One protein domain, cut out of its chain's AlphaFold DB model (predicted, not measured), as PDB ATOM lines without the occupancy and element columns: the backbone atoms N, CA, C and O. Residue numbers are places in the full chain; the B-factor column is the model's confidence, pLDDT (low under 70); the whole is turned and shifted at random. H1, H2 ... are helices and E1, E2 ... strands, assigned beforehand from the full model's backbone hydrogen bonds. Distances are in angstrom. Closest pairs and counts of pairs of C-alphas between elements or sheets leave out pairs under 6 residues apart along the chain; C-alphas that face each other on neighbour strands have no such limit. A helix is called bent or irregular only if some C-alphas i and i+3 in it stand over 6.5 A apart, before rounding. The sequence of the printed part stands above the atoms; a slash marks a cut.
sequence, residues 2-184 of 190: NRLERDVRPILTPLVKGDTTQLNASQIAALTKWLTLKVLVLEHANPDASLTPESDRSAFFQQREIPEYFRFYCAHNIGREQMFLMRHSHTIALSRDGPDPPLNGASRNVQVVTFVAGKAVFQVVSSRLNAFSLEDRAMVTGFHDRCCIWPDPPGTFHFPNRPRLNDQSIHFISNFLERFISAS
ATOM      1  N   ASN A   2       9.074  40.768  17.070       78.44
ATOM      2  CA  ASN A   2      10.190  41.736  17.135       78.44
ATOM      3  C   ASN A   2      11.172  41.728  15.929       78.44
ATOM      4  O   ASN A   2      11.693  42.767  15.541       78.44
ATOM      5  N   ARG A   3      11.415  40.578  15.279       89.56
ATOM      6  CA  ARG A   3      12.431  40.489  14.209       89.56
ATOM      7  C   ARG A   3      12.097  41.337  12.973       89.56
ATOM      8  O   ARG A   3      12.921  42.153  12.593       89.56
ATOM      9  N   LEU A   4      10.891  41.212  12.411       93.50
ATOM     10  CA  LEU A   4      10.509  41.950  11.197       93.50
ATOM     11  C   LEU A   4      10.514  43.473  11.413       93.50
ATOM     12  O   LEU A   4      10.979  44.219  10.559       93.50
ATOM     13  N   GLU A   5      10.033  43.941  12.566       94.56
ATOM     14  CA  GLU A   5      10.028  45.374  12.887       94.56
ATOM     15  C   GLU A   5      11.439  45.935  13.083       94.56
ATOM     16  O   GLU A   5      11.725  47.055  12.663       94.56
ATOM     17  N   ARG A   6      12.335  45.156  13.696       95.38
ATOM     18  CA  ARG A   6      13.747  45.521  13.835       95.38
ATOM     19  C   ARG A   6      14.447  45.576  12.480       95.38
ATOM     20  O   ARG A   6      15.165  46.538  12.230       95.38
ATOM     21  N   ASP A   7      14.202  44.594  11.618       94.00
ATOM     22  CA  ASP A   7      14.844  44.487  10.305       94.00
ATOM     23  C   ASP A   7      14.397  45.618   9.362       94.00
ATOM     24  O   ASP A   7      15.193  46.122   8.573       94.00
ATOM     25  N   VAL A   8      13.141  46.075   9.473       97.19
ATOM     26  CA  VAL A   8      12.615  47.160   8.631       97.19
ATOM     27  C   VAL A   8      12.927  48.560   9.172       97.19
ATOM     28  O   VAL A   8      12.847  49.538   8.432       97.19
ATOM     29  N   ARG A   9      13.273  48.706  10.459       97.44
ATOM     30  CA  ARG A   9      13.503  50.020  11.087       97.44
ATOM     31  C   ARG A   9      14.530  50.889  10.337       97.44
ATOM     32  O   ARG A   9      14.240  52.076  10.167       97.44
ATOM     33  N   PRO A  10      15.679  50.365   9.860       97.75
ATOM     34  CA  PRO A  10      16.634  51.150   9.072       97.75
ATOM     35  C   PRO A  10      16.066  51.648   7.738       97.75
ATOM     36  O   PRO A  10      16.524  52.663   7.232       97.75
ATOM     37  N   ILE A  11      15.059  50.959   7.188       97.69
ATOM     38  CA  ILE A  11      14.360  51.336   5.953       97.69
ATOM     39  C   ILE A  11      13.304  52.403   6.255       97.69
ATOM     40  O   ILE A  11      13.243  53.423   5.580       97.69
ATOM     41  N   LEU A  12      12.483  52.193   7.289       97.56
ATOM     42  CA  LEU A  12      11.392  53.108   7.633       97.56
ATOM     43  C   LEU A  12      11.879  54.446   8.184       97.56
ATOM     44  O   LEU A  12      11.287  55.471   7.873       97.56
ATOM     45  N   THR A  13      12.928  54.452   9.008       98.25
ATOM     46  CA  THR A  13      13.394  55.672   9.687       98.25
ATOM     47  C   THR A  13      13.650  56.832   8.715       98.25
ATOM     48  O   THR A  13      13.081  57.901   8.945       98.25
ATOM     49  N   PRO A  14      14.442  56.668   7.638       98.12
ATOM     50  CA  PRO A  14      14.672  57.762   6.704       98.12
ATOM     51  C   PRO A  14      13.415  58.114   5.883       98.12
ATOM     52  O   PRO A  14      13.145  59.296   5.680       98.12
ATOM     53  N   LEU A  15      12.566  57.142   5.515       98.06
ATOM     54  CA  LEU A  15      11.285  57.417   4.838       98.06
ATOM     55  C   LEU A  15      10.352  58.289   5.691       98.06
ATOM     56  O   LEU A  15       9.785  59.265   5.207       98.06
ATOM     57  N   VAL A  16      10.213  57.953   6.976       98.06
ATOM     58  CA  VAL A  16       9.384  58.688   7.943       98.06
ATOM     59  C   VAL A  16       9.930  60.098   8.169       98.06
ATOM     60  O   VAL A  16       9.151  61.030   8.355       98.06
ATOM     61  N   LYS A  17      11.253  60.281   8.130       98.31
ATOM     62  CA  LYS A  17      11.889  61.599   8.264       98.31
ATOM     63  C   LYS A  17      11.785  62.463   7.008       98.31
ATOM     64  O   LYS A  17      11.817  63.684   7.127       98.31
ATOM     65  N   GLY A  18      11.613  61.857   5.834       97.12
ATOM     66  CA  GLY A  18      11.686  62.581   4.563       97.12
ATOM     67  C   GLY A  18      13.079  62.581   3.938       97.12
ATOM     68  O   GLY A  18      13.306  63.332   2.992       97.12
ATOM     69  N   ASP A  19      14.002  61.776   4.463       98.06
ATOM     70  CA  ASP A  19      15.392  61.753   4.024       98.06
ATOM     71  C   ASP A  19      15.504  61.114   2.634       98.06
ATOM     72  O   ASP A  19      14.820  60.132   2.310       98.06
ATOM     73  N   THR A  20      16.415  61.640   1.814       97.25
ATOM     74  CA  THR A  20      16.717  61.061   0.503       97.25
ATOM     75  C   THR A  20      17.192  59.623   0.674       97.25
ATOM     76  O   THR A  20      18.228  59.369   1.286       97.25
ATOM     77  N   THR A  21      16.428  58.682   0.126       96.56
ATOM     78  CA  THR A  21      16.659  57.250   0.314       96.56
ATOM     79  C   THR A  21      16.474  56.507  -0.993       96.56
ATOM     80  O   THR A  21      15.528  56.756  -1.745       96.56
ATOM     81  N   GLN A  22      17.362  55.550  -1.228       96.81
ATOM     82  CA  GLN A  22      17.269  54.594  -2.315       96.81
ATOM     83  C   GLN A  22      17.050  53.204  -1.718       96.81
ATOM     84  O   GLN A  22      17.851  52.753  -0.901       96.81
ATOM     85  N   LEU A  23      15.961  52.540  -2.105       96.44
ATOM     86  CA  LEU A  23      15.662  51.173  -1.692       96.44
ATOM     87  C   LEU A  23      15.856  50.217  -2.862       96.44
ATOM     88  O   LEU A  23      15.341  50.443  -3.962       96.44
ATOM     89  N   ASN A  24      16.581  49.135  -2.606       95.69
ATOM     90  CA  ASN A  24      16.693  48.009  -3.525       95.69
ATOM     91  C   ASN A  24      15.516  47.029  -3.349       95.69
ATOM     92  O   ASN A  24      14.702  47.153  -2.429       95.69
ATOM     93  N   ALA A  25      15.440  46.018  -4.216       94.94
ATOM     94  CA  ALA A  25      14.359  45.034  -4.201       94.94
ATOM     95  C   ALA A  25      14.215  44.285  -2.861       94.94
ATOM     96  O   ALA A  25      13.094  44.044  -2.414       94.94
ATOM     97  N   SER A  26      15.317  43.951  -2.177       95.06
ATOM     98  CA  SER A  26      15.247  43.226  -0.898       95.06
ATOM     99  C   SER A  26      14.707  44.103   0.233       95.06
ATOM    100  O   SER A  26      13.920  43.632   1.057       95.06
ATOM    101  N   GLN A  27      15.053  45.392   0.242       96.75
ATOM    102  CA  GLN A  27      14.503  46.373   1.178       96.75
ATOM    103  C   GLN A  27      13.019  46.638   0.908       96.75
ATOM    104  O   GLN A  27      12.235  46.706   1.855       96.75
ATOM    105  N   ILE A  28      12.609  46.730  -0.361       96.69
ATOM    106  CA  ILE A  28      11.191  46.854  -0.724       96.69
ATOM    107  C   ILE A  28      10.416  45.614  -0.259       96.69
ATOM    108  O   ILE A  28       9.384  45.760   0.388       96.69
ATOM    109  N   ALA A  29      10.945  44.406  -0.481       96.00
ATOM    110  CA  ALA A  29      10.322  43.169  -0.013       96.00
ATOM    111  C   ALA A  29      10.219  43.095   1.525       96.00
ATOM    112  O   ALA A  29       9.233  42.597   2.070       96.00
ATOM    113  N   ALA A  30      11.221  43.590   2.258       96.81
ATOM    114  CA  ALA A  30      11.155  43.682   3.716       96.81
ATOM    115  C   ALA A  30      10.080  44.684   4.175       96.81
ATOM    116  O   ALA A  30       9.321  44.399   5.107       96.81
ATOM    117  N   LEU A  31       9.982  45.829   3.492       97.38
ATOM    118  CA  LEU A  31       8.968  46.848   3.743       97.38
ATOM    119  C   LEU A  31       7.554  46.318   3.481       97.38
ATOM    120  O   LEU A  31       6.693  46.458   4.344       97.38
ATOM    121  N   THR A  32       7.309  45.656   2.352       97.75
ATOM    122  CA  THR A  32       5.983  45.122   1.991       97.75
ATOM    123  C   THR A  32       5.552  43.988   2.918       97.75
ATOM    124  O   THR A  32       4.388  43.935   3.319       97.75
ATOM    125  N   LYS A  33       6.483  43.146   3.390       97.94
ATOM    126  CA  LYS A  33       6.208  42.176   4.467       97.94
ATOM    127  C   LYS A  33       5.779  42.875   5.753       97.94
ATOM    128  O   LYS A  33       4.817  42.459   6.393       97.94
ATOM    129  N   TRP A  34       6.462  43.949   6.145       97.81
ATOM    130  CA  TRP A  34       6.055  44.721   7.316       97.81
ATOM    131  C   TRP A  34       4.676  45.370   7.130       97.81
ATOM    132  O   TRP A  34       3.850  45.281   8.037       97.81
ATOM    133  N   LEU A  35       4.386  45.938   5.954       98.25
ATOM    134  CA  LEU A  35       3.065  46.483   5.622       98.25
ATOM    135  C   LEU A  35       1.976  45.404   5.696       98.25
ATOM    136  O   LEU A  35       0.935  45.636   6.306       98.25
ATOM    137  N   THR A  36       2.245  44.209   5.164       98.44
ATOM    138  CA  THR A  36       1.350  43.043   5.264       98.44
ATOM    139  C   THR A  36       1.038  42.736   6.726       98.44
ATOM    140  O   THR A  36      -0.127  42.669   7.105       98.44
ATOM    141  N   LEU A  37       2.061  42.652   7.588       97.88
ATOM    142  CA  LEU A  37       1.862  42.444   9.026       97.88
ATOM    143  C   LEU A  37       0.956  43.522   9.645       97.88
ATOM    144  O   LEU A  37       0.109  43.189  10.470       97.88
ATOM    145  N   LYS A  38       1.110  44.799   9.267       97.94
ATOM    146  CA  LYS A  38       0.252  45.879   9.782       97.94
ATOM    147  C   LYS A  38      -1.196  45.716   9.346       97.94
ATOM    148  O   LYS A  38      -2.076  45.863  10.187       97.94
ATOM    149  N   VAL A  39      -1.443  45.331   8.097       98.19
ATOM    150  CA  VAL A  39      -2.797  45.009   7.627       98.19
ATOM    151  C   VAL A  39      -3.403  43.853   8.425       98.19
ATOM    152  O   VAL A  39      -4.508  43.996   8.938       98.19
ATOM    153  N   LEU A  40      -2.668  42.755   8.634       97.69
ATOM    154  CA  LEU A  40      -3.173  41.608   9.402       97.69
ATOM    155  C   LEU A  40      -3.478  41.953  10.864       97.69
ATOM    156  O   LEU A  40      -4.457  41.467  11.425       97.69
ATOM    157  N   VAL A  41      -2.666  42.810  11.489       96.94
ATOM    158  CA  VAL A  41      -2.924  43.304  12.851       96.94
ATOM    159  C   VAL A  41      -4.190  44.165  12.891       96.94
ATOM    160  O   VAL A  41      -4.980  44.033  13.823       96.94
ATOM    161  N   LEU A  42      -4.420  45.012  11.881       97.00
ATOM    162  CA  LEU A  42      -5.652  45.800  11.775       97.00
ATOM    163  C   LEU A  42      -6.882  44.906  11.583       97.00
ATOM    164  O   LEU A  42      -7.916  45.153  12.199       97.00
ATOM    165  N   GLU A  43      -6.783  43.865  10.756       97.00
ATOM    166  CA  GLU A  43      -7.847  42.865  10.603       97.00
ATOM    167  C   GLU A  43      -8.121  42.126  11.916       97.00
ATOM    168  O   GLU A  43      -9.277  41.966  12.293       97.00
ATOM    169  N   HIS A  44      -7.084  41.752  12.666       96.06
ATOM    170  CA  HIS A  44      -7.260  41.116  13.971       96.06
ATOM    171  C   HIS A  44      -7.968  42.026  14.987       96.06
ATOM    172  O   HIS A  44      -8.775  41.549  15.780       96.06
ATOM    173  N   ALA A  45      -7.708  43.337  14.946       96.75
ATOM    174  CA  ALA A  45      -8.361  44.308  15.825       96.75
ATOM    175  C   ALA A  45      -9.862  44.508  15.525       96.75
ATOM    176  O   ALA A  45     -10.580  45.052  16.359       96.75
ATOM    177  N   ASN A  46     -10.341  44.097  14.346       95.75
ATOM    178  CA  ASN A  46     -11.758  44.132  13.983       95.75
ATOM    179  C   ASN A  46     -12.074  42.977  13.008       95.75
ATOM    180  O   ASN A  46     -11.980  43.164  11.785       95.75
ATOM    181  N   PRO A  47     -12.446  41.802  13.552       92.75
ATOM    182  CA  PRO A  47     -12.702  40.587  12.780       92.75
ATOM    183  C   PRO A  47     -13.801  40.713  11.715       92.75
ATOM    184  O   PRO A  47     -13.669  40.104  10.652       92.75
ATOM    185  N   ASP A  48     -14.820  41.551  11.931       94.06
ATOM    186  CA  ASP A  48     -15.951  41.756  10.997       94.06
ATOM    187  C   ASP A  48     -15.544  42.486   9.702       94.06
ATOM    188  O   ASP A  48     -16.291  42.567   8.718       94.06
ATOM    189  N   ALA A  49     -14.339  43.052   9.698       93.25
ATOM    190  CA  ALA A  49     -13.718  43.685   8.544       93.25
ATOM    191  C   ALA A  49     -12.577  42.844   7.949       93.25
ATOM    192  O   ALA A  49     -11.869  43.337   7.072       93.25
ATOM    193  N   SER A  50     -12.380  41.605   8.416       96.12
ATOM    194  CA  SER A  50     -11.312  40.731   7.926       96.12
ATOM    195  C   SER A  50     -11.498  40.378   6.450       96.12
ATOM    196  O   SER A  50     -12.595  40.026   6.008       96.12
ATOM    197  N   LEU A  51     -10.408  40.456   5.692       97.00
ATOM    198  CA  LEU A  51     -10.367  40.103   4.273       97.00
ATOM    199  C   LEU A  51      -9.480  38.886   4.022       97.00
ATOM    200  O   LEU A  51      -9.776  38.076   3.140       97.00
ATOM    201  N   THR A  52      -8.396  38.764   4.786       97.62
ATOM    202  CA  THR A  52      -7.355  37.764   4.566       97.62
ATOM    203  C   THR A  52      -7.785  36.418   5.159       97.62
ATOM    204  O   THR A  52      -7.949  36.343   6.379       97.62
ATOM    205  N   PRO A  53      -7.945  35.343   4.363       96.38
ATOM    206  CA  PRO A  53      -8.245  33.999   4.864       96.38
ATOM    207  C   PRO A  53      -7.194  33.447   5.830       96.38
ATOM    208  O   PRO A  53      -6.041  33.878   5.862       96.38
ATOM    209  N   GLU A  54      -7.572  32.428   6.598       96.06
ATOM    210  CA  GLU A  54      -6.663  31.768   7.541       96.06
ATOM    211  C   GLU A  54      -5.461  31.095   6.866       96.06
ATOM    212  O   GLU A  54      -4.356  31.150   7.414       96.06
ATOM    213  N   SER A  55      -5.648  30.521   5.672       96.56
ATOM    214  CA  SER A  55      -4.568  29.932   4.871       96.56
ATOM    215  C   SER A  55      -3.453  30.943   4.612       96.56
ATOM    216  O   SER A  55      -2.287  30.674   4.890       96.56
ATOM    217  N   ASP A  56      -3.828  32.144   4.179       97.62
ATOM    218  CA  ASP A  56      -2.905  33.210   3.798       97.62
ATOM    219  C   ASP A  56      -2.226  33.815   5.029       97.62
ATOM    220  O   ASP A  56      -1.025  34.083   5.028       97.62
ATOM    221  N   ARG A  57      -2.973  33.966   6.133       97.25
ATOM    222  CA  ARG A  57      -2.400  34.369   7.428       97.25
ATOM    223  C   ARG A  57      -1.351  33.365   7.903       97.25
ATOM    224  O   ARG A  57      -0.292  33.768   8.389       97.25
ATOM    225  N   SER A  58      -1.631  32.075   7.745       97.44
ATOM    226  CA  SER A  58      -0.725  30.986   8.122       97.44
ATOM    227  C   SER A  58       0.522  30.961   7.239       97.44
ATOM    228  O   SER A  58       1.636  30.909   7.765       97.44
ATOM    229  N   ALA A  59       0.359  31.097   5.920       98.06
ATOM    230  CA  ALA A  59       1.459  31.206   4.964       98.06
ATOM    231  C   ALA A  59       2.354  32.421   5.265       98.06
ATOM    232  O   ALA A  59       3.579  32.297   5.368       98.06
ATOM    233  N   PHE A  60       1.763  33.587   5.549       97.69
ATOM    234  CA  PHE A  60       2.523  34.766   5.958       97.69
ATOM    235  C   PHE A  60       3.250  34.560   7.299       97.69
ATOM    236  O   PHE A  60       4.391  35.000   7.471       97.69
ATOM    237  N   PHE A  61       2.623  33.892   8.270       96.56
ATOM    238  CA  PHE A  61       3.248  33.614   9.563       96.56
ATOM    239  C   PHE A  61       4.475  32.703   9.427       96.56
ATOM    240  O   PHE A  61       5.529  33.023   9.988       96.56
ATOM    241  N   GLN A  62       4.341  31.611   8.670       97.06
ATOM    242  CA  GLN A  62       5.365  30.579   8.510       97.06
ATOM    243  C   GLN A  62       6.470  30.996   7.531       97.06
ATOM    244  O   GLN A  62       7.652  30.873   7.844       97.06
ATOM    245  N   GLN A  63       6.089  31.520   6.365       97.25
ATOM    246  CA  GLN A  63       6.982  31.696   5.214       97.25
ATOM    247  C   GLN A  63       7.181  33.165   4.817       97.25
ATOM    248  O   GLN A  63       8.055  33.476   4.009       97.25
ATOM    249  N   ARG A  64       6.429  34.098   5.422       96.19
ATOM    250  CA  ARG A  64       6.396  35.523   5.026       96.19
ATOM    251  C   ARG A  64       5.941  35.726   3.583       96.19
ATOM    252  O   ARG A  64       6.365  36.691   2.945       96.19
ATOM    253  N   GLU A  65       5.099  34.825   3.097       97.81
ATOM    254  CA  GLU A  65       4.462  34.923   1.793       97.81
ATOM    255  C   GLU A  65       3.404  36.027   1.813       97.81
ATOM    256  O   GLU A  65       2.534  36.051   2.683       97.81
ATOM    257  N   ILE A  66       3.528  36.984   0.896       98.12
ATOM    258  CA  ILE A  66       2.567  38.075   0.740       98.12
ATOM    259  C   ILE A  66       1.451  37.567  -0.176       98.12
ATOM    260  O   ILE A  66       1.781  37.110  -1.270       98.12
ATOM    261  N   PRO A  67       0.166  37.676   0.205       97.38
ATOM    262  CA  PRO A  67      -0.912  37.191  -0.649       97.38
ATOM    263  C   PRO A  67      -0.943  37.926  -1.996       97.38
ATOM    264  O   PRO A  67      -0.808  39.151  -2.051       97.38
ATOM    265  N   GLU A  68      -1.154  37.188  -3.088       96.06
ATOM    266  CA  GLU A  68      -1.014  37.696  -4.465       96.06
ATOM    267  C   GLU A  68      -1.970  38.848  -4.809       96.06
ATOM    268  O   GLU A  68      -1.686  39.663  -5.688       96.06
ATOM    269  N   TYR A  69      -3.093  38.952  -4.099       96.19
ATOM    270  CA  TYR A  69      -4.096  40.001  -4.283       96.19
ATOM    271  C   TYR A  69      -3.788  41.301  -3.525       96.19
ATOM    272  O   TYR A  69      -4.609  42.219  -3.543       96.19
ATOM    273  N   PHE A  70      -2.644  41.394  -2.842       97.62
ATOM    274  CA  PHE A  70      -2.194  42.632  -2.210       97.62
ATOM    275  C   PHE A  70      -1.409  43.502  -3.192       97.62
ATOM    276  O   PHE A  70      -0.562  43.037  -3.961       97.62
ATOM    277  N   ARG A  71      -1.650  44.804  -3.108       97.50
ATOM    278  CA  ARG A  71      -0.930  45.855  -3.823       97.50
ATOM    279  C   ARG A  71      -0.480  46.900  -2.822       97.50
ATOM    280  O   ARG A  71      -1.253  47.283  -1.943       97.50
ATOM    281  N   PHE A  72       0.766  47.345  -2.935       97.88
ATOM    282  CA  PHE A  72       1.350  48.293  -1.988       97.88
ATOM    283  C   PHE A  72       1.841  49.535  -2.712       97.88
ATOM    284  O   PHE A  72       2.530  49.437  -3.726       97.88
ATOM    285  N   TYR A  73       1.557  50.696  -2.131       97.44
ATOM    286  CA  TYR A  73       1.951  51.996  -2.661       97.44
ATOM    287  C   TYR A  73       2.660  52.810  -1.591       97.44
ATOM    288  O   TYR A  73       2.306  52.748  -0.412       97.44
ATOM    289  N   CYS A  74       3.643  53.602  -2.014       97.69
ATOM    290  CA  CYS A  74       4.370  54.523  -1.150       97.69
ATOM    291  C   CYS A  74       4.522  55.898  -1.816       97.69
ATOM    292  O   CYS A  74       5.030  56.004  -2.935       97.69
ATOM    293  N   ALA A  75       4.099  56.950  -1.113       97.75
ATOM    294  CA  ALA A  75       4.164  58.340  -1.561       97.75
ATOM    295  C   ALA A  75       4.738  59.271  -0.487       97.75
ATOM    296  O   ALA A  75       4.912  58.889   0.670       97.75
ATOM    297  N   HIS A  76       5.035  60.510  -0.883       98.12
ATOM    298  CA  HIS A  76       5.591  61.524   0.007       98.12
ATOM    299  C   HIS A  76       4.478  62.394   0.599       98.12
ATOM    300  O   HIS A  76       3.762  63.082  -0.126       98.12
ATOM    301  N   ASN A  77       4.371  62.401   1.923       98.31
ATOM    302  CA  ASN A  77       3.508  63.293   2.681       98.31
ATOM    303  C   ASN A  77       4.140  64.689   2.818       98.31
ATOM    304  O   ASN A  77       5.130  64.877   3.528       98.31
ATOM    305  N   ILE A  78       3.523  65.679   2.179       97.94
ATOM    306  CA  ILE A  78       3.824  67.108   2.362       97.94
ATOM    307  C   ILE A  78       2.772  67.829   3.211       97.94
ATOM    308  O   ILE A  78       2.853  69.045   3.384       97.94
ATOM    309  N   GLY A  79       1.776  67.089   3.693       97.38
ATOM    310  CA  GLY A  79       0.743  67.548   4.599       97.38
ATOM    311  C   GLY A  79       1.251  67.800   6.015       97.38
ATOM    312  O   GLY A  79       2.426  67.585   6.351       97.38
ATOM    313  N   ARG A  80       0.346  68.307   6.852       97.06
ATOM    314  CA  ARG A  80       0.625  68.603   8.260       97.06
ATOM    315  C   ARG A  80       0.471  67.359   9.118       97.06
ATOM    316  O   ARG A  80       1.254  67.179  10.052       97.06
ATOM    317  N   GLU A  81      -0.477  66.490   8.785       95.44
ATOM    318  CA  GLU A  81      -0.725  65.265   9.538       95.44
ATOM    319  C   GLU A  81       0.477  64.328   9.434       95.44
ATOM    320  O   GLU A  81       0.832  63.868   8.356       95.44
ATOM    321  N   GLN A  82       1.146  64.062  10.558       96.44
ATOM    322  CA  GLN A  82       2.283  63.131  10.598       96.44
ATOM    323  C   GLN A  82       1.850  61.699  10.931       96.44
ATOM    324  O   GLN A  82       2.652  60.777  10.812       96.44
ATOM    325  N   MET A  83       0.606  61.511  11.364       97.75
ATOM    326  CA  MET A  83       0.021  60.221  11.708       97.75
ATOM    327  C   MET A  83      -1.435  60.233  11.263       97.75
ATOM    328  O   MET A  83      -2.202  61.085  11.697       97.75
ATOM    329  N   PHE A  84      -1.800  59.281  10.417       97.44
ATOM    330  CA  PHE A  84      -3.157  59.097   9.913       97.44
ATOM    331  C   PHE A  84      -3.358  57.609   9.652       97.44
ATOM    332  O   PHE A  84      -2.420  56.921   9.248       97.44
ATOM    333  N   LEU A  85      -4.563  57.103   9.884       97.69
ATOM    334  CA  LEU A  85      -4.937  55.729   9.577       97.69
ATOM    335  C   LEU A  85      -6.402  55.710   9.156       97.69
ATOM    336  O   LEU A  85      -7.268  56.170   9.894       97.69
ATOM    337  N   MET A  86      -6.665  55.121   7.998       97.50
ATOM    338  CA  MET A  86      -8.001  54.873   7.487       97.50
ATOM    339  C   MET A  86      -8.057  53.479   6.878       97.50
ATOM    340  O   MET A  86      -7.133  53.054   6.180       97.50
ATOM    341  N   ARG A  87      -9.157  52.772   7.128       97.00
ATOM    342  CA  ARG A  87      -9.416  51.461   6.544       97.00
ATOM    343  C   ARG A  87     -10.864  51.373   6.096       97.00
ATOM    344  O   ARG A  87     -11.759  51.526   6.919       97.00
ATOM    345  N   HIS A  88     -11.054  51.000   4.839       96.31
ATOM    346  CA  HIS A  88     -12.351  50.643   4.278       96.31
ATOM    347  C   HIS A  88     -12.310  49.185   3.842       96.31
ATOM    348  O   HIS A  88     -11.363  48.776   3.169       96.31
ATOM    349  N   SER A  89     -13.333  48.413   4.201       95.94
ATOM    350  CA  SER A  89     -13.455  47.009   3.807       95.94
ATOM    351  C   SER A  89     -14.895  46.726   3.393       95.94
ATOM    352  O   SER A  89     -15.825  47.055   4.127       95.94
ATOM    353  N   HIS A  90     -15.085  46.103   2.233       94.94
ATOM    354  CA  HIS A  90     -16.403  45.821   1.666       94.94
ATOM    355  C   HIS A  90     -16.487  44.394   1.124       94.94
ATOM    356  O   HIS A  90     -15.488  43.780   0.741       94.94
ATOM    357  N   THR A  91     -17.713  43.881   1.093       94.50
ATOM    358  CA  THR A  91     -18.065  42.682   0.334       94.50
ATOM    359  C   THR A  91     -18.671  43.140  -0.983       94.50
ATOM    360  O   THR A  91     -19.703  43.806  -0.982       94.50
ATOM    361  N   ILE A  92     -18.020  42.812  -2.095       91.25
ATOM    362  CA  ILE A  92     -18.510  43.086  -3.445       91.25
ATOM    363  C   ILE A  92     -18.928  41.760  -4.078       91.25
ATOM    364  O   ILE A  92     -18.111  40.853  -4.216       91.25
ATOM    365  N   ALA A  93     -20.193  41.665  -4.476       90.75
ATOM    366  CA  ALA A  93     -20.727  40.570  -5.276       90.75
ATOM    367  C   ALA A  93     -21.099  41.105  -6.664       90.75
ATOM    368  O   ALA A  93     -21.699  42.174  -6.778       90.75
ATOM    369  N   LEU A  94     -20.711  40.383  -7.717       85.38
ATOM    370  CA  LEU A  94     -21.017  40.744  -9.110       85.38
ATOM    371  C   LEU A  94     -22.169  39.915  -9.690       85.38
ATOM    372  O   LEU A  94     -22.652  40.210 -10.780       85.38
ATOM    373  N   SER A  95     -22.610  38.892  -8.960       87.06
ATOM    374  CA  SER A  95     -23.766  38.065  -9.281       87.06
ATOM    375  C   SER A  95     -24.698  37.972  -8.072       87.06
ATOM    376  O   SER A  95     -24.353  38.366  -6.956       87.06
ATOM    377  N   ARG A  96     -25.900  37.438  -8.307       87.12
ATOM    378  CA  ARG A  96     -26.868  37.137  -7.242       87.12
ATOM    379  C   ARG A  96     -26.453  35.947  -6.378       87.12
ATOM    380  O   ARG A  96     -26.965  35.802  -5.282       87.12
ATOM    381  N   ASP A  97     -25.512  35.132  -6.841       88.12
ATOM    382  CA  ASP A  97     -25.027  33.972  -6.086       88.12
ATOM    383  C   ASP A  97     -23.997  34.369  -5.012       88.12
ATOM    384  O   ASP A  97     -23.557  33.534  -4.222       88.12
ATOM    385  N   GLY A  98     -23.622  35.653  -4.963       89.88
ATOM    386  CA  GLY A  98     -22.716  36.220  -3.971       89.88
ATOM    387  C   GLY A  98     -21.327  36.555  -4.530       89.88
ATOM    388  O   GLY A  98     -21.155  36.749  -5.738       89.88
ATOM    389  N   PRO A  99     -20.324  36.735  -3.653       91.69
ATOM    390  CA  PRO A  99     -18.961  37.048  -4.069       91.69
ATOM    391  C   PRO A  99     -18.284  35.848  -4.746       91.69
ATOM    392  O   PRO A  99     -18.353  34.727  -4.246       91.69
ATOM    393  N   ASP A 100     -17.577  36.116  -5.848       90.88
ATOM    394  CA  ASP A 100     -16.719  35.156  -6.550       90.88
ATOM    395  C   ASP A 100     -15.258  35.664  -6.576       90.88
ATOM    396  O   ASP A 100     -14.982  36.724  -7.162       90.88
ATOM    397  N   PRO A 101     -14.311  34.951  -5.938       91.94
ATOM    398  CA  PRO A 101     -14.485  33.691  -5.215       91.94
ATOM    399  C   PRO A 101     -15.257  33.858  -3.892       91.94
ATOM    400  O   PRO A 101     -15.321  34.967  -3.346       91.94
ATOM    401  N   PRO A 102     -15.783  32.756  -3.320       92.56
ATOM    402  CA  PRO A 102     -16.385  32.777  -1.996       92.56
ATOM    403  C   PRO A 102     -15.428  33.328  -0.930       92.56
ATOM    404  O   PRO A 102     -14.199  33.212  -1.015       92.56
ATOM    405  N   LEU A 103     -15.996  33.909   0.128       92.31
ATOM    406  CA  LEU A 103     -15.210  34.598   1.155       92.31
ATOM    407  C   LEU A 103     -14.238  33.680   1.917       92.31
ATOM    408  O   LEU A 103     -13.217  34.166   2.401       92.31
ATOM    409  N   ASN A 104     -14.499  32.368   1.971       90.25
ATOM    410  CA  ASN A 104     -13.628  31.355   2.585       90.25
ATOM    411  C   ASN A 104     -13.203  31.711   4.024       90.25
ATOM    412  O   ASN A 104     -12.018  31.717   4.356       90.25
ATOM    413  N   GLY A 105     -14.174  32.069   4.870       88.69
ATOM    414  CA  GLY A 105     -13.940  32.446   6.270       88.69
ATOM    415  C   GLY A 105     -13.481  33.894   6.488       88.69
ATOM    416  O   GLY A 105     -13.325  34.308   7.634       88.69
ATOM    417  N   ALA A 106     -13.284  34.677   5.424       93.19
ATOM    418  CA  ALA A 106     -13.182  36.131   5.526       93.19
ATOM    419  C   ALA A 106     -14.575  36.777   5.634       93.19
ATOM    420  O   ALA A 106     -15.580  36.183   5.251       93.19
ATOM    421  N   SER A 107     -14.630  38.016   6.117       93.81
ATOM    422  CA  SER A 107     -15.872  38.806   6.162       93.81
ATOM    423  C   SER A 107     -16.044  39.704   4.934       93.81
ATOM    424  O   SER A 107     -17.159  40.100   4.595       93.81
ATOM    425  N   ARG A 108     -14.936  40.048   4.269       96.12
ATOM    426  CA  ARG A 108     -14.841  41.011   3.163       96.12
ATOM    427  C   ARG A 108     -13.964  40.441   2.048       96.12
ATOM    428  O   ARG A 108     -13.143  39.563   2.295       96.12
ATOM    429  N   ASN A 109     -14.116  40.942   0.823       95.62
ATOM    430  CA  ASN A 109     -13.267  40.559  -0.315       95.62
ATOM    431  C   ASN A 109     -12.552  41.743  -0.975       95.62
ATOM    432  O   ASN A 109     -11.687  41.521  -1.818       95.62
ATOM    433  N   VAL A 110     -12.842  42.978  -0.556       95.88
ATOM    434  CA  VAL A 110     -12.082  44.170  -0.942       95.88
ATOM    435  C   VAL A 110     -11.740  45.004   0.290       95.88
ATOM    436  O   VAL A 110     -12.588  45.224   1.152       95.88
ATOM    437  N   GLN A 111     -10.494  45.466   0.378       96.81
ATOM    438  CA  GLN A 111     -10.003  46.304   1.466       96.81
ATOM    439  C   GLN A 111      -9.001  47.330   0.953       96.81
ATOM    440  O   GLN A 111      -8.132  47.023   0.138       96.81
ATOM    441  N   VAL A 112      -9.092  48.540   1.490       97.50
ATOM    442  CA  VAL A 112      -8.101  49.597   1.315       97.50
ATOM    443  C   VAL A 112      -7.674  50.079   2.690       97.50
ATOM    444  O   VAL A 112      -8.502  50.515   3.487       97.50
ATOM    445  N   VAL A 113      -6.376  50.012   2.963       98.31
ATOM    446  CA  VAL A 113      -5.758  50.561   4.173       98.31
ATOM    447  C   VAL A 113      -4.834  51.687   3.750       98.31
ATOM    448  O   VAL A 113      -3.877  51.454   3.023       98.31
ATOM    449  N   THR A 114      -5.091  52.900   4.219       98.44
ATOM    450  CA  THR A 114      -4.187  54.041   4.036       98.44
ATOM    451  C   THR A 114      -3.664  54.460   5.390       98.44
ATOM    452  O   THR A 114      -4.447  54.666   6.313       98.44
ATOM    453  N   PHE A 115      -2.353  54.615   5.526       97.25
ATOM    454  CA  PHE A 115      -1.794  55.188   6.738       97.25
ATOM    455  C   PHE A 115      -0.560  56.035   6.464       97.25
ATOM    456  O   PHE A 115       0.207  55.794   5.531       97.25
ATOM    457  N   VAL A 116      -0.382  57.047   7.301       98.31
ATOM    458  CA  VAL A 116       0.706  58.018   7.235       98.31
ATOM    459  C   VAL A 116       1.614  57.812   8.434       98.31
ATOM    460  O   VAL A 116       1.140  57.657   9.560       98.31
ATOM    461  N   ALA A 117       2.918  57.822   8.177       97.94
ATOM    462  CA  ALA A 117       3.954  57.805   9.195       97.94
ATOM    463  C   ALA A 117       5.021  58.850   8.840       97.94
ATOM    464  O   ALA A 117       5.863  58.638   7.964       97.94
ATOM    465  N   GLY A 118       4.968  59.998   9.513       98.12
ATOM    466  CA  GLY A 118       5.791  61.167   9.218       98.12
ATOM    467  C   GLY A 118       5.638  61.600   7.762       98.12
ATOM    468  O   GLY A 118       4.546  61.938   7.310       98.12
ATOM    469  N   LYS A 119       6.741  61.555   7.013       98.19
ATOM    470  CA  LYS A 119       6.802  61.918   5.594       98.19
ATOM    471  C   LYS A 119       6.389  60.805   4.637       98.19
ATOM    472  O   LYS A 119       6.253  61.084   3.451       98.19
ATOM    473  N   ALA A 120       6.128  59.587   5.099       98.19
ATOM    474  CA  ALA A 120       5.688  58.495   4.236       98.19
ATOM    475  C   ALA A 120       4.165  58.304   4.295       98.19
ATOM    476  O   ALA A 120       3.584  58.225   5.379       98.19
ATOM    477  N   VAL A 121       3.530  58.183   3.128       98.50
ATOM    478  CA  VAL A 121       2.151  57.696   2.985       98.50
ATOM    479  C   VAL A 121       2.207  56.293   2.409       98.50
ATOM    480  O   VAL A 121       2.768  56.098   1.330       98.50
ATOM    481  N   PHE A 122       1.598  55.337   3.098       98.31
ATOM    482  CA  PHE A 122       1.430  53.975   2.620       98.31
ATOM    483  C   PHE A 122      -0.034  53.725   2.294       98.31
ATOM    484  O   PHE A 122      -0.924  54.100   3.060       98.31
ATOM    485  N   GLN A 123      -0.276  53.050   1.177       98.19
ATOM    486  CA  GLN A 123      -1.582  52.483   0.889       98.19
ATOM    487  C   GLN A 123      -1.433  51.008   0.545       98.19
ATOM    488  O   GLN A 123      -0.499  50.614  -0.152       98.19
ATOM    489  N   VAL A 124      -2.353  50.201   1.058       98.12
ATOM    490  CA  VAL A 124      -2.503  48.794   0.717       98.12
ATOM    491  C   VAL A 124      -3.885  48.605   0.128       98.12
ATOM    492  O   VAL A 124      -4.875  48.939   0.777       98.12
ATOM    493  N   VAL A 125      -3.938  48.083  -1.091       97.56
ATOM    494  CA  VAL A 125      -5.180  47.704  -1.764       97.56
ATOM    495  C   VAL A 125      -5.184  46.186  -1.880       97.56
ATOM    496  O   VAL A 125      -4.251  45.601  -2.424       97.56
ATOM    497  N   SER A 126      -6.221  45.550  -1.349       96.88
ATOM    498  CA  SER A 126      -6.391  44.098  -1.361       96.88
ATOM    499  C   SER A 126      -7.734  43.766  -1.999       96.88
ATOM    500  O   SER A 126      -8.766  44.252  -1.538       96.88
ATOM    501  N   SER A 127      -7.737  42.954  -3.057       95.81
ATOM    502  CA  SER A 127      -8.958  42.621  -3.806       95.81
ATOM    503  C   SER A 127      -8.980  41.153  -4.222       95.81
ATOM    504  O   SER A 127      -8.285  40.756  -5.151       95.81
ATOM    505  N   ARG A 128      -9.816  40.355  -3.559       94.75
ATOM    506  CA  ARG A 128     -10.076  38.945  -3.876       94.75
ATOM    507  C   ARG A 128     -11.293  38.844  -4.794       94.75
ATOM    508  O   ARG A 128     -12.333  38.348  -4.377       94.75
ATOM    509  N   LEU A 129     -11.180  39.379  -6.006       91.44
ATOM    510  CA  LEU A 129     -12.212  39.315  -7.045       91.44
ATOM    511  C   LEU A 129     -11.612  38.635  -8.277       91.44
ATOM    512  O   LEU A 129     -10.549  39.050  -8.732       91.44
ATOM    513  N   ASN A 130     -12.289  37.626  -8.830       86.12
ATOM    514  CA  ASN A 130     -11.798  36.931 -10.031       86.12
ATOM    515  C   ASN A 130     -11.995  37.758 -11.310       86.12
ATOM    516  O   ASN A 130     -11.213  37.659 -12.251       86.12
ATOM    517  N   ALA A 131     -13.053  38.572 -11.356       80.50
ATOM    518  CA  ALA A 131     -13.461  39.265 -12.575       80.50
ATOM    519  C   ALA A 131     -12.596  40.487 -12.930       80.50
ATOM    520  O   ALA A 131     -12.526  40.854 -14.102       80.50
ATOM    521  N   PHE A 132     -12.010  41.167 -11.938       80.69
ATOM    522  CA  PHE A 132     -11.182  42.360 -12.144       80.69
ATOM    523  C   PHE A 132     -10.344  42.699 -10.906       80.69
ATOM    524  O   PHE A 132     -10.709  42.346  -9.782       80.69
ATOM    525  N   SER A 133      -9.271  43.471 -11.096       84.50
ATOM    526  CA  SER A 133      -8.586  44.142  -9.992       84.50
ATOM    527  C   SER A 133      -9.272  45.473  -9.680       84.50
ATOM    528  O   SER A 133      -9.719  46.180 -10.585       84.50
ATOM    529  N   LEU A 134      -9.378  45.851  -8.401       86.00
ATOM    530  CA  LEU A 134     -10.024  47.115  -8.020       86.00
ATOM    531  C   LEU A 134      -9.406  48.324  -8.750       86.00
ATOM    532  O   LEU A 134     -10.109  49.278  -9.078       86.00
ATOM    533  N   GLU A 135      -8.109  48.266  -9.046       83.62
ATOM    534  CA  GLU A 135      -7.391  49.299  -9.789       83.62
ATOM    535  C   GLU A 135      -7.922  49.489 -11.214       83.62
ATOM    536  O   GLU A 135      -8.034  50.630 -11.656       83.62
ATOM    537  N   ASP A 136      -8.364  48.423 -11.889       85.00
ATOM    538  CA  ASP A 136      -8.942  48.502 -13.242       85.00
ATOM    539  C   ASP A 136     -10.231  49.339 -13.283       85.00
ATOM    540  O   ASP A 136     -10.648  49.826 -14.335       85.00
ATOM    541  N   ARG A 137     -10.904  49.481 -12.136       85.19
ATOM    542  CA  ARG A 137     -12.206  50.153 -12.018       85.19
ATOM    543  C   ARG A 137     -12.144  51.466 -11.251       85.19
ATOM    544  O   ARG A 137     -12.967  52.345 -11.492       85.19
ATOM    545  N   ALA A 138     -11.211  51.583 -10.315       86.50
ATOM    546  CA  ALA A 138     -11.184  52.652  -9.330       86.50
ATOM    547  C   ALA A 138      -9.758  53.127  -9.019       86.50
ATOM    548  O   ALA A 138      -9.442  53.461  -7.878       86.50
ATOM    549  N   MET A 139      -8.872  53.179 -10.018       90.06
ATOM    550  CA  MET A 139      -7.552  53.769  -9.809       90.06
ATOM    551  C   MET A 139      -7.601  55.289  -9.593       90.06
ATOM    552  O   MET A 139      -8.374  56.009 -10.222       90.06
ATOM    553  N   VAL A 140      -6.694  55.799  -8.756       93.44
ATOM    554  CA  VAL A 140      -6.370  57.224  -8.694       93.44
ATOM    555  C   VAL A 140      -5.162  57.481  -9.591       93.44
ATOM    556  O   VAL A 140      -4.020  57.207  -9.209       93.44
ATOM    557  N   THR A 141      -5.422  57.999 -10.794       91.50
ATOM    558  CA  THR A 141      -4.385  58.381 -11.761       91.50
ATOM    559  C   THR A 141      -3.406  59.383 -11.153       91.50
ATOM    560  O   THR A 141      -3.797  60.334 -10.478       91.50
ATOM    561  N   GLY A 142      -2.115  59.164 -11.388       91.56
ATOM    562  CA  GLY A 142      -1.018  59.928 -10.809       91.56
ATOM    563  C   GLY A 142      -0.548  59.402  -9.451       91.56
ATOM    564  O   GLY A 142       0.554  59.767  -9.039       91.56
ATOM    565  N   PHE A 143      -1.335  58.562  -8.765       94.75
ATOM    566  CA  PHE A 143      -0.942  57.902  -7.520       94.75
ATOM    567  C   PHE A 143      -0.665  56.408  -7.735       94.75
ATOM    568  O   PHE A 143       0.485  55.999  -7.585       94.75
ATOM    569  N   HIS A 144      -1.656  55.588  -8.109       94.25
ATOM    570  CA  HIS A 144      -1.455  54.127  -8.188       94.25
ATOM    571  C   HIS A 144      -0.416  53.723  -9.246       94.25
ATOM    572  O   HIS A 144       0.450  52.893  -8.981       94.25
ATOM    573  N   ASP A 145      -0.417  54.394 -10.396       91.19
ATOM    574  CA  ASP A 145       0.515  54.188 -11.512       91.19
ATOM    575  C   ASP A 145       1.961  54.618 -11.202       91.19
ATOM    576  O   ASP A 145       2.903  54.166 -11.849       91.19
ATOM    577  N   ARG A 146       2.167  55.489 -10.205       92.44
ATOM    578  CA  ARG A 146       3.485  56.080  -9.896       92.44
ATOM    579  C   ARG A 146       4.049  55.691  -8.536       92.44
ATOM    580  O   ARG A 146       5.239  55.911  -8.292       92.44
ATOM    581  N   CYS A 147       3.220  55.157  -7.646       94.94
ATOM    582  CA  CYS A 147       3.587  54.852  -6.263       94.94
ATOM    583  C   CYS A 147       3.679  53.358  -5.968       94.94
ATOM    584  O   CYS A 147       4.078  53.020  -4.855       94.94
ATOM    585  N   CYS A 148       3.311  52.484  -6.910       95.50
ATOM    586  CA  CYS A 148       3.337  51.040  -6.697       95.50
ATOM    587  C   CYS A 148       4.756  50.555  -6.349       95.50
ATOM    588  O   CYS A 148       5.741  50.927  -6.994       95.50
ATOM    589  N   ILE A 149       4.855  49.751  -5.291       96.25
ATOM    590  CA  ILE A 149       6.087  49.099  -4.833       96.25
ATOM    591  C   ILE A 149       5.965  47.567  -4.790       96.25
ATOM    592  O   ILE A 149       6.936  46.904  -4.441       96.25
ATOM    593  N   TRP A 150       4.794  47.003  -5.103       96.69
ATOM    594  CA  TRP A 150       4.531  45.556  -5.128       96.69
ATOM    595  C   TRP A 150       3.205  45.262  -5.851       96.69
ATOM    596  O   TRP A 150       2.240  45.990  -5.586       96.69
ATOM    597  N   PRO A 151       3.090  44.194  -6.671       94.56
ATOM    598  CA  PRO A 151       3.985  43.031  -6.815       94.56
ATOM    599  C   PRO A 151       5.221  43.240  -7.683       94.56
ATOM    600  O   PRO A 151       6.185  42.502  -7.517       94.56
ATOM    601  N   ASP A 152       5.219  44.260  -8.535       90.06
ATOM    602  CA  ASP A 152       6.308  44.535  -9.472       90.06
ATOM    603  C   ASP A 152       7.122  45.739  -8.978       90.06
ATOM    604  O   ASP A 152       6.910  46.869  -9.435       90.06
ATOM    605  N   PRO A 153       8.015  45.563  -7.979       85.88
ATOM    606  CA  PRO A 153       8.800  46.669  -7.470       85.88
ATOM    607  C   PRO A 153       9.665  47.239  -8.596       85.88
ATOM    608  O   PRO A 153      10.268  46.483  -9.366       85.88
ATOM    609  N   PRO A 154       9.823  48.569  -8.670       82.69
ATOM    610  CA  PRO A 154      10.836  49.128  -9.547       82.69
ATOM    611  C   PRO A 154      12.203  48.579  -9.120       82.69
ATOM    612  O   PRO A 154      12.472  48.449  -7.923       82.69
ATOM    613  N   GLY A 155      13.099  48.318 -10.079       84.00
ATOM    614  CA  GLY A 155      14.453  47.826  -9.774       84.00
ATOM    615  C   GLY A 155      15.206  48.715  -8.773       84.00
ATOM    616  O   GLY A 155      16.087  48.260  -8.047       84.00
ATOM    617  N   THR A 156      14.823  49.990  -8.679       87.25
ATOM    618  CA  THR A 156      15.211  50.887  -7.596       87.25
ATOM    619  C   THR A 156      14.060  51.821  -7.230       87.25
ATOM    620  O   THR A 156      13.478  52.483  -8.092       87.25
ATOM    621  N   PHE A 157      13.762  51.934  -5.936       92.75
ATOM    622  CA  PHE A 157      12.803  52.900  -5.406       92.75
ATOM    623  C   PHE A 157      13.533  54.113  -4.820       92.75
ATOM    624  O   PHE A 157      14.362  53.965  -3.929       92.75
ATOM    625  N   HIS A 158      13.189  55.314  -5.290       94.75
ATOM    626  CA  HIS A 158      13.723  56.569  -4.762       94.75
ATOM    627  C   HIS A 158      12.659  57.317  -3.961       94.75
ATOM    628  O   HIS A 158      11.512  57.446  -4.397       94.75
ATOM    629  N   PHE A 159      13.070  57.864  -2.824       95.25
ATOM    630  CA  PHE A 159      12.263  58.715  -1.960       95.25
ATOM    631  C   PHE A 159      13.048  59.992  -1.636       95.25
ATOM    632  O   PHE A 159      14.258  59.889  -1.432       95.25
ATOM    633  N   PRO A 160      12.421  61.182  -1.607       90.88
ATOM    634  CA  PRO A 160      10.987  61.459  -1.738       90.88
ATOM    635  C   PRO A 160      10.495  61.746  -3.176       90.88
ATOM    636  O   PRO A 160       9.499  62.447  -3.354       90.88
ATOM    637  N   ASN A 161      11.151  61.205  -4.214       85.50
ATOM    638  CA  ASN A 161      10.815  61.417  -5.638       85.50
ATOM    639  C   ASN A 161       9.535  60.685  -6.102       85.50
ATOM    640  O   ASN A 161       9.503  60.015  -7.134       85.50
ATOM    641  N   ARG A 162       8.465  60.802  -5.321       84.00
ATOM    642  CA  ARG A 162       7.140  60.230  -5.564       84.00
ATOM    643  C   ARG A 162       6.099  61.352  -5.568       84.00
ATOM    644  O   ARG A 162       6.410  62.467  -5.136       84.00
ATOM    645  N   PRO A 163       4.877  61.100  -6.067       93.56
ATOM    646  CA  PRO A 163       3.753  62.012  -5.890       93.56
ATOM    647  C   PRO A 163       3.708  62.589  -4.471       93.56
ATOM    648  O   PRO A 163       3.816  61.864  -3.479       93.56
ATOM    649  N   ARG A 164       3.616  63.918  -4.399       96.56
ATOM    650  CA  ARG A 164       3.584  64.683  -3.152       96.56
ATOM    651  C   ARG A 164       2.126  64.874  -2.765       96.56
ATOM    652  O   ARG A 164       1.382  65.515  -3.502       96.56
ATOM    653  N   LEU A 165       1.722  64.312  -1.635       97.62
ATOM    654  CA  LEU A 165       0.347  64.346  -1.155       97.62
ATOM    655  C   LEU A 165       0.248  65.307   0.030       97.62
ATOM    656  O   LEU A 165       0.986  65.169   1.003       97.62
ATOM    657  N   ASN A 166      -0.635  66.297  -0.071       97.81
ATOM    658  CA  ASN A 166      -1.060  67.099   1.075       97.81
ATOM    659  C   ASN A 166      -2.227  66.398   1.797       97.81
ATOM    660  O   ASN A 166      -2.703  65.361   1.333       97.81
ATOM    661  N   ASP A 167      -2.711  66.977   2.897       98.12
ATOM    662  CA  ASP A 167      -3.785  66.387   3.711       98.12
ATOM    663  C   ASP A 167      -5.050  66.103   2.868       98.12
ATOM    664  O   ASP A 167      -5.616  65.012   2.921       98.12
ATOM    665  N   GLN A 168      -5.438  67.031   1.982       97.50
ATOM    666  CA  GLN A 168      -6.582  66.850   1.081       97.50
ATOM    667  C   GLN A 168      -6.386  65.669   0.119       97.50
ATOM    668  O   GLN A 168      -7.298  64.860  -0.056       97.50
ATOM    669  N   SER A 169      -5.210  65.544  -0.499       97.38
ATOM    670  CA  SER A 169      -4.896  64.427  -1.391       97.38
ATOM    671  C   SER A 169      -4.829  63.098  -0.640       97.38
ATOM    672  O   SER A 169      -5.261  62.092  -1.192       97.38
ATOM    673  N   ILE A 170      -4.340  63.083   0.607       97.94
ATOM    674  CA  ILE A 170      -4.329  61.891   1.470       97.94
ATOM    675  C   ILE A 170      -5.760  61.432   1.751       97.94
ATOM    676  O   ILE A 170      -6.078  60.270   1.500       97.94
ATOM    677  N   HIS A 171      -6.649  62.338   2.166       97.12
ATOM    678  CA  HIS A 171      -8.068  62.017   2.343       97.12
ATOM    679  C   HIS A 171      -8.737  61.588   1.035       97.12
ATOM    680  O   HIS A 171      -9.588  60.694   1.020       97.12
ATOM    681  N   PHE A 172      -8.364  62.207  -0.086       96.31
ATOM    682  CA  PHE A 172      -8.881  61.808  -1.384       96.31
ATOM    683  C   PHE A 172      -8.473  60.369  -1.708       96.31
ATOM    684  O   PHE A 172      -9.342  59.559  -2.027       96.31
ATOM    685  N   ILE A 173      -7.195  60.006  -1.599       96.69
ATOM    686  CA  ILE A 173      -6.783  58.628  -1.884       96.69
ATOM    687  C   ILE A 173      -7.299  57.646  -0.834       96.69
ATOM    688  O   ILE A 173      -7.587  56.516  -1.195       96.69
ATOM    689  N   SER A 174      -7.474  58.035   0.433       96.62
ATOM    690  CA  SER A 174      -7.937  57.099   1.462       96.62
ATOM    691  C   SER A 174      -9.380  56.662   1.232       96.62
ATOM    692  O   SER A 174      -9.680  55.485   1.372       96.62
ATOM    693  N   ASN A 175     -10.243  57.582   0.795       95.38
ATOM    694  CA  ASN A 175     -11.677  57.337   0.603       95.38
ATOM    695  C   ASN A 175     -12.043  56.872  -0.821       95.38
ATOM    696  O   ASN A 175     -13.207  56.948  -1.218       95.38
ATOM    697  N   PHE A 176     -11.079  56.453  -1.651       93.38
ATOM    698  CA  PHE A 176     -11.382  56.135  -3.054       93.38
ATOM    699  C   PHE A 176     -12.342  54.946  -3.199       93.38
ATOM    700  O   PHE A 176     -13.226  54.987  -4.054       93.38
ATOM    701  N   LEU A 177     -12.212  53.932  -2.335       93.25
ATOM    702  CA  LEU A 177     -13.100  52.771  -2.335       93.25
ATOM    703  C   LEU A 177     -14.537  53.172  -1.985       93.25
ATOM    704  O   LEU A 177     -15.458  52.774  -2.687       93.25
ATOM    705  N   GLU A 178     -14.744  54.011  -0.968       91.69
ATOM    706  CA  GLU A 178     -16.088  54.487  -0.616       91.69
ATOM    707  C   GLU A 178     -16.732  55.286  -1.745       91.69
ATOM    708  O   GLU A 178     -17.915  55.104  -2.034       91.69
ATOM    709  N   ARG A 179     -15.955  56.138  -2.426       90.81
ATOM    710  CA  ARG A 179     -16.453  56.863  -3.602       90.81
ATOM    711  C   ARG A 179     -16.845  55.910  -4.721       90.81
ATOM    712  O   ARG A 179     -17.890  56.111  -5.335       90.81
ATOM    713  N   PHE A 180     -16.034  54.884  -4.973       90.38
ATOM    714  CA  PHE A 180     -16.346  53.856  -5.962       90.38
ATOM    715  C   PHE A 180     -17.646  53.123  -5.611       90.38
ATOM    716  O   PHE A 180     -18.536  53.035  -6.454       90.38
ATOM    717  N   ILE A 181     -17.801  52.669  -4.364       90.00
ATOM    718  CA  ILE A 181     -19.019  51.987  -3.900       90.00
ATOM    719  C   ILE A 181     -20.241  52.905  -3.982       90.00
ATOM    720  O   ILE A 181     -21.279  52.479  -4.473       90.00
ATOM    721  N   SER A 182     -20.117  54.165  -3.566       88.69
ATOM    722  CA  SER A 182     -21.230  55.127  -3.575       88.69
ATOM    723  C   SER A 182     -21.665  55.519  -4.990       88.69
ATOM    724  O   SER A 182     -22.836  55.802  -5.225       88.69
ATOM    725  N   ALA A 183     -20.728  55.552  -5.944       86.50
ATOM    726  CA  ALA A 183     -21.024  55.812  -7.353       86.50
ATOM    727  C   ALA A 183     -21.570  54.573  -8.082       86.50
ATOM    728  O   ALA A 183     -22.258  54.693  -9.099       86.50
ATOM    729  N   SER A 184     -21.261  53.381  -7.572       81.00
ATOM    730  CA  SER A 184     -21.801  52.126  -8.077       81.00
ATOM    731  C   SER A 184     -23.283  52.058  -7.708       81.00
ATOM    732  O   SER A 184     -23.646  52.195  -6.546       81.00
TER     733      SER A 184
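This is residues 2 to 184 of the 190 residues of an uncharacterized protein of Erythrobacter sp (UniProt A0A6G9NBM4). A twisted antiparallel sheet is the middle layer of three, with the long helix H2 crossing one face and H6 and H7 covering part of the other. H1 stands at one end of H2, H3 lies beyond H2 and off the sheet, and residues 91 to 109 loop out from E3 and E4 at the end far from E1 and E7. The printed part has 183 residues, in the order H1 E1 H2 H3 E2 E3 E4 E5 H4 H5 E6 E7 H6 H7; the main sheet runs E3 E4 E5 E2 E6, and E1 and E7 pair antiparallel. The class is mixed, and the whole is compact, with a radius of gyration of the C-alphas of 16.0 A and spans of 50 by 38 by 30 A.

H1, residues 2 to 17, begins at C-alpha (10.190, 41.736, 17.135) and is irregular, C-alphas 7 and 10 being 7.0 A apart. E1 is 21 to 23, H2 25 to 45 with 30.3 A, and H3 54 to 63. E2 is 70 to 77 with 22.0 A, E3 83 to 90 with 24.0 A, E4 110 to 117 with 23.4 A and E5 120 to 127 with 23.0 A. H4 is 134 to 138, H5 144 to 147, E6 148 to 150, E7 157 to 159 and H6 167 to 174. H7, 176 to 183, ends at (-21.024, 55.812, -7.353).

E3, E4 and E5 form a meander, each strand the antiparallel neighbour of the one before; N 86 and O 114 are 2.8 A apart, N 113 and O 124 2.9 A. With E2 they make a Greek key, E2 pairing with E5: N 73 and O 123, 2.9 A. E6 pairs with E2: N 149 and O 72, 2.8 A. E5, H4, H5 and E6 form a split strand-helix-strand unit, E2 between its strands, with a right-handed crossover. E1 pairs with E7: N 23 and O 157, 2.8 A. H2 runs across the strands at a height over the sheet of 9.4 A. H1, on the same face, touches H2, C-alphas Val 8 and Leu 31 closest at 6.1 A. H3 is close to H2 but not clearly touching. On the opposite face H6 runs along E4, at 7 degrees on the local plane; H5 and H7 share that face, and H4 only grazes the sheet. In H2, H3, H4, H6 and H7 every O i to N i+4 pair is within hydrogen-bond range, in H1 8 of 12; H5 is too short for one.

The farthest C-alphas, Thr 20 and Arg 96, are 50.3 A apart. The printed part has no cut. The link from E3 to E4 is long, with 19 residues. Mean pLDDT of the printed part is 94.5, and no printed residue is under 70.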